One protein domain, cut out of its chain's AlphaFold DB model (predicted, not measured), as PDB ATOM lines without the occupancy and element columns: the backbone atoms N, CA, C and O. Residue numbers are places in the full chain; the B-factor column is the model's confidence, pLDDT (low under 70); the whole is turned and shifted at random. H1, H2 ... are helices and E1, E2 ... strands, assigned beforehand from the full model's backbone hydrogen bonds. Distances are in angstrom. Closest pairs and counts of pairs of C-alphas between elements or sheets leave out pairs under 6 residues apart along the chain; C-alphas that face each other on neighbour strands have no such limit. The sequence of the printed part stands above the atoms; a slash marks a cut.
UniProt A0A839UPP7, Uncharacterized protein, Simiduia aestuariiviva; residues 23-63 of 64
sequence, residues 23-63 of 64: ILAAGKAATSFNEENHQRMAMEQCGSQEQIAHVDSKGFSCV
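Overview. This is residues 23 to 63 of the 64 residues of an uncharacterized protein of Simiduia aestuariiviva (UniProt A0A839UPP7). One long helix, H1, makes the length of a rod, and a small hairpin of two strands, E1 and E2, folds back over the later part of it, residues 34 to 46. The first residues of H1, 23 to 30, stick out free at the other end. The printed part has 41 residues, with one named helix followed by two named strands; the sheet has the order E1 - E2, antiparallel, and the class is mixed, helices and strands. The whole is loose, with a radius of gyration of the C-alphas of 11.6 A and spans of 37 by 13 by 11 A.

Along the chain. H1, residues 23 to 46, begins at C-alpha 23 (18.625, 46.289, 28.384) and ends at C-alpha 46 (30.925, 43.832, -3.828), 34.6 A from first to last C-alpha. E1, residues 52 to 56, measures 11.1 A. E2, residues 59 to 62, measures 10.6 A and ends at C-alpha 62 (35.563, 42.539, -1.431).

Arrangement. Every O i to N i+4 pair of H1 is within hydrogen-bond range. H1 and E1 have 8 pairs of C-alphas within 8 A, the closest being those of Cys 46 and Ile 52, 6.1 A apart. H1 and E2 have 9 such pairs, the closest being the C-alphas of Cys 46 and Cys 62, 5.4 A apart. E1 and E2 form a hairpin, antiparallel at 172 degrees between their directions. N 53 and O 61 are within hydrogen-bond range at 2.9 A, as are N 56 and O 59 at 2.9 A.

Size, cuts and confidence. The two C-alphas farthest apart are those of Ile 23 and Val 63, 37.5 A. The printed part has no cut, and the links H1 to E1 and E1 to E2 are tight. Without residues 23 to 30, the body spans 24 by 13 by 11 A. The mean pLDDT of the printed part is 76.7; residues 28 to 35 and residue 57 are under 70.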
ATOM      1  N   ILE A  23      17.278  45.924  28.855       86.38
ATOM      2  CA  ILE A  23      18.625  46.289  28.384       86.38
ATOM      3  C   ILE A  23      19.252  45.146  27.576       86.38
ATOM      4  O   ILE A  23      19.796  45.376  26.496       86.38
ATOM      5  N   LEU A  24      19.146  43.906  28.063       83.19
ATOM      6  CA  LEU A  24      19.671  42.736  27.356       83.19
ATOM      7  C   LEU A  24      18.954  42.514  26.018       83.19
ATOM      8  O   LEU A  24      19.609  42.236  25.015       83.19
ATOM      9  N   ALA A  25      17.630  42.683  25.978       79.19
ATOM     10  CA  ALA A  25      16.854  42.575  24.745       79.19
ATOM     11  C   ALA A  25      17.258  43.647  23.715       79.19
ATOM     12  O   ALA A  25      17.445  43.322  22.541       79.19
ATOM     13  N   ALA A  26      17.469  44.894  24.152       75.56
ATOM     14  CA  ALA A  26      17.934  45.979  23.286       75.56
ATOM     15  C   ALA A  26      19.349  45.724  22.735       75.56
ATOM     16  O   ALA A  26      19.598  45.946  21.550       75.56
ATOM     17  N   GLY A  27      20.258  45.194  23.562       72.94
ATOM     18  CA  GLY A  27      21.613  44.838  23.134       72.94
ATOM     19  C   GLY A  27      21.633  43.775  22.031       72.94
ATOM     20  O   GLY A  27      22.355  43.930  21.049       72.94
ATOM     21  N   LYS A  28      20.792  42.732  22.140       67.06
ATOM     22  CA  LYS A  28      20.713  41.674  21.114       67.06
ATOM     23  C   LYS A  28      20.137  42.175  19.789       67.06
ATOM     24  O   LYS A  28      20.626  41.770  18.735       67.06
ATOM     25  N   ALA A  29      19.138  43.055  19.843       66.62
ATOM     26  CA  ALA A  29      18.567  43.671  18.649       66.62
ATOM     27  C   ALA A  29      19.598  44.546  17.914       66.62
ATOM     28  O   ALA A  29      19.675  44.509  16.691       66.62
ATOM     29  N   ALA A  30      20.443  45.282  18.642       65.19
ATOM     30  CA  ALA A  30      21.490  46.091  18.021       65.19
ATOM     31  C   ALA A  30      22.521  45.232  17.268       65.19
ATOM     32  O   ALA A  30      22.901  45.573  16.152       65.19
ATOM     33  N   THR A  31      22.932  44.091  17.835       63.56
ATOM     34  CA  THR A  31      23.863  43.174  17.158       63.56
ATOM     35  C   THR A  31      23.270  42.537  15.906       63.56
ATOM     36  O   THR A  31      23.961  42.475  14.896       63.56
ATOM     37  N   SER A  32      21.996  42.122  15.927       63.78
ATOM     38  CA  SER A  32      21.367  41.514  14.745       63.78
ATOM     39  C   SER A  32      21.189  42.522  13.611       63.78
ATOM     40  O   SER A  32      21.489  42.208  12.465       63.78
ATOM     41  N   PHE A  33      20.784  43.754  13.932       63.78
ATOM     42  CA  PHE A  33      20.687  44.824  12.937       63.78
ATOM     43  C   PHE A  33      22.049  45.206  12.353       63.78
ATOM     44  O   PHE A  33      22.127  45.549  11.177       63.78
ATOM     45  N   ASN A  34      23.121  45.151  13.147       65.94
ATOM     46  CA  ASN A  34      24.454  45.479  12.659       65.94
ATOM     47  C   ASN A  34      24.972  44.405  11.692       65.94
ATOM     48  O   ASN A  34      25.396  44.735  10.590       65.94
ATOM     49  N   GLU A  35      24.877  43.128  12.069       67.56
ATOM     50  CA  GLU A  35      25.331  41.995  11.248       67.56
ATOM     51  C   GLU A  35      24.610  41.952   9.890       67.56
ATOM     52  O   GLU A  35      25.251  41.915   8.838       67.56
ATOM     53  N   GLU A  36      23.276  42.051   9.905       70.75
ATOM     54  CA  GLU A  36      22.462  42.045   8.686       70.75
ATOM     55  C   GLU A  36      22.766  43.256   7.801       70.75
ATOM     56  O   GLU A  36      22.877  43.125   6.580       70.75
ATOM     57  N   ASN A  37      22.952  44.439   8.391       74.94
ATOM     58  CA  ASN A  37      23.247  45.642   7.623       74.94
ATOM     59  C   ASN A  37      24.663  45.618   7.026       74.94
ATOM     60  O   ASN A  37      24.841  46.038   5.883       74.94
ATOM     61  N   HIS A  38      25.658  45.088   7.744       75.94
ATOM     62  CA  HIS A  38      27.007  44.895   7.206       75.94
ATOM     63  C   HIS A  38      27.012  43.901   6.043       75.94
ATOM     64  O   HIS A  38      27.629  44.181   5.016       75.94
ATOM     65  N   GLN A  39      26.260  42.802   6.142       74.69
ATOM     66  CA  GLN A  39      26.081  41.866   5.031       74.69
ATOM     67  C   GLN A  39      25.373  42.507   3.832       74.69
ATOM     68  O   GLN A  39      25.779  42.305   2.688       74.69
ATOM     69  N   ARG A  40      24.324  43.298   4.081       78.50
ATOM     70  CA  ARG A  40      23.565  43.976   3.025       78.50
ATOM     71  C   ARG A  40      24.421  45.013   2.293       78.50
ATOM     72  O   ARG A  40      24.417  45.030   1.067       78.50
ATOM     73  N   MET A  41      25.190  45.825   3.022       80.00
ATOM     74  CA  MET A  41      26.129  46.786   2.426       80.00
ATOM     75  C   MET A  41      27.258  46.086   1.664       80.00
ATOM     76  O   MET A  41      27.646  46.556   0.598       80.00
ATOM     77  N   ALA A  42      27.747  44.949   2.167       82.12
ATOM     78  CA  ALA A  42      28.745  44.144   1.473       82.12
ATOM     79  C   ALA A  42      28.219  43.604   0.137       82.12
ATOM     80  O   ALA A  42      28.911  43.692  -0.872       82.12
ATOM     81  N   MET A  43      26.975  43.116   0.093       82.44
ATOM     82  CA  MET A  43      26.344  42.692  -1.163       82.44
ATOM     83  C   MET A  43      26.114  43.857  -2.134       82.44
ATOM     84  O   MET A  43      26.316  43.684  -3.333       82.44
ATOM     85  N   GLU A  44      25.726  45.039  -1.641       83.50
ATOM     86  CA  GLU A  44      25.556  46.233  -2.486       83.50
ATOM     87  C   GLU A  44      26.881  46.730  -3.084       83.50
ATOM     88  O   GLU A  44      26.890  47.198  -4.220       83.50
ATOM     89  N   GLN A  45      27.992  46.629  -2.350       82.62
ATOM     90  CA  GLN A  45      29.289  47.157  -2.788       82.62
ATOM     91  C   GLN A  45      30.149  46.148  -3.551       82.62
ATOM     92  O   GLN A  45      30.763  46.518  -4.547       82.62
ATOM     93  N   CYS A  46      30.174  44.882  -3.133       82.44
ATOM     94  CA  CYS A  46      30.925  43.832  -3.828       82.44
ATOM     95  C   CYS A  46      30.137  43.230  -5.007       82.44
ATOM     96  O   CYS A  46      30.672  42.441  -5.777       82.44
ATOM     97  N   GLY A  47      28.853  43.571  -5.162       80.25
ATOM     98  CA  GLY A  47      28.005  43.173  -6.291       80.25
ATOM     99  C   GLY A  47      27.453  41.744  -6.231       80.25
ATOM    100  O   GLY A  47      26.402  41.473  -6.808       80.25
ATOM    101  N   SER A  48      28.106  40.824  -5.518       79.19
ATOM    102  CA  SER A  48      27.595  39.474  -5.255       79.19
ATOM    103  C   SER A  48      28.189  38.888  -3.972       79.19
ATOM    104  O   SER A  48      29.259  39.299  -3.531       79.19
ATOM    105  N   GLN A  49      27.508  37.904  -3.370       77.19
ATOM    106  CA  GLN A  49      27.978  37.240  -2.145       77.19
ATOM    107  C   GLN A  49      29.332  36.536  -2.333       77.19
ATOM    108  O   GLN A  49      30.132  36.486  -1.406       77.19
ATOM    109  N   GLU A  50      29.609  36.037  -3.537       81.00
ATOM    110  CA  GLU A  50      30.864  35.358  -3.890       81.00
ATOM    111  C   GLU A  50      32.066  36.310  -3.949       81.00
ATOM    112  O   GLU A  50      33.204  35.879  -3.794       81.00
ATOM    113  N   GLN A  51      31.812  37.607  -4.134       80.31
ATOM    114  CA  GLN A  51      32.835  38.651  -4.138       80.31
ATOM    115  C   GLN A  51      33.057  39.257  -2.752       80.31
ATOM    116  O   GLN A  51      33.827  40.199  -2.613       80.31
ATOM    117  N   ILE A  52      32.408  38.738  -1.710       84.62
ATOM    118  CA  ILE A  52      32.625  39.183  -0.336       84.62
ATOM    119  C   ILE A  52      33.721  38.314   0.288       84.62
ATOM    120  O   ILE A  52      33.502  37.143   0.587       84.62
ATOM    121  N   ALA A  53      34.896  38.899   0.521       86.25
ATOM    122  CA  ALA A  53      36.016  38.210   1.160       86.25
ATOM    123  C   ALA A  53      35.798  38.058   2.673       86.25
ATOM    124  O   ALA A  53      36.117  37.024   3.263       86.25
ATOM    125  N   HIS A  54      35.258  39.101   3.312       81.31
ATOM    126  CA  HIS A  54      35.015  39.122   4.752       81.31
ATOM    127  C   HIS A  54      33.935  40.139   5.134       81.31
ATOM    128  O   HIS A  54      33.882  41.221   4.549       81.31
ATOM    129  N   VAL A  55      33.127  39.813   6.148       79.81
ATOM    130  CA  VAL A  55      32.180  40.723   6.813       79.81
ATOM    131  C   VAL A  55      32.341  40.551   8.314       79.81
ATOM    132  O   VAL A  55      32.308  39.425   8.808       79.81
ATOM    133  N   ASP A  56      32.493  41.658   9.029       79.06
ATOM    134  CA  ASP A  56      32.506  41.689  10.483       79.06
ATOM    135  C   ASP A  56      31.716  42.888  11.032       79.06
ATOM    136  O   ASP A  56      31.160  43.713  10.307       79.06
ATOM    137  N   SER A  57      31.687  42.994  12.360       68.31
ATOM    138  CA  SER A  57      31.048  44.106  13.078       68.31
ATOM    139  C   SER A  57      31.665  45.494  12.829       68.31
ATOM    140  O   SER A  57      31.119  46.484  13.316       68.31
ATOM    141  N   LYS A  58      32.811  45.585  12.142       70.50
ATOM    142  CA  LYS A  58      33.523  46.832  11.832       70.50
ATOM    143  C   LYS A  58      33.406  47.222  10.359       70.50
ATOM    144  O   LYS A  58      33.547  48.404  10.051       70.50
ATOM    145  N   GLY A  59      33.138  46.281   9.458       71.94
ATOM    146  CA  GLY A  59      33.018  46.536   8.030       71.94
ATOM    147  C   GLY A  59      33.035  45.267   7.183       71.94
ATOM    148  O   GLY A  59      32.780  44.162   7.652       71.94
ATOM    149  N   PHE A  60      33.313  45.434   5.895       82.44
ATOM    150  CA  PHE A  60      33.442  44.330   4.950       82.44
ATOM    151  C   PHE A  60      34.554  44.620   3.940       82.44
ATOM    152  O   PHE A  60      34.973  45.765   3.772       82.44
ATOM    153  N   SER A  61      35.024  43.573   3.270       84.94
ATOM    154  CA  SER A  61      36.002  43.657   2.183       84.94
ATOM    155  C   SER A  61      35.556  42.797   1.007       84.94
ATOM    156  O   SER A  61      34.961  41.733   1.206       84.94
ATOM    157  N   CYS A  62      35.839  43.271  -0.204       85.50
ATOM    158  CA  CYS A  62      35.563  42.539  -1.431       85.50
ATOM    159  C   CYS A  62      36.800  41.748  -1.869       85.50
ATOM    160  O   CYS A  62      37.930  42.144  -1.582       85.50
ATOM    161  N   VAL A  63      36.573  40.626  -2.541       81.94
ATOM    162  CA  VAL A  63      37.597  39.923  -3.313       81.94
ATOM    163  C   VAL A  63      37.911  40.829  -4.506       81.94
ATOM    164  O   VAL A  63      36.992  41.187  -5.238       81.94
TER     165      VAL A  63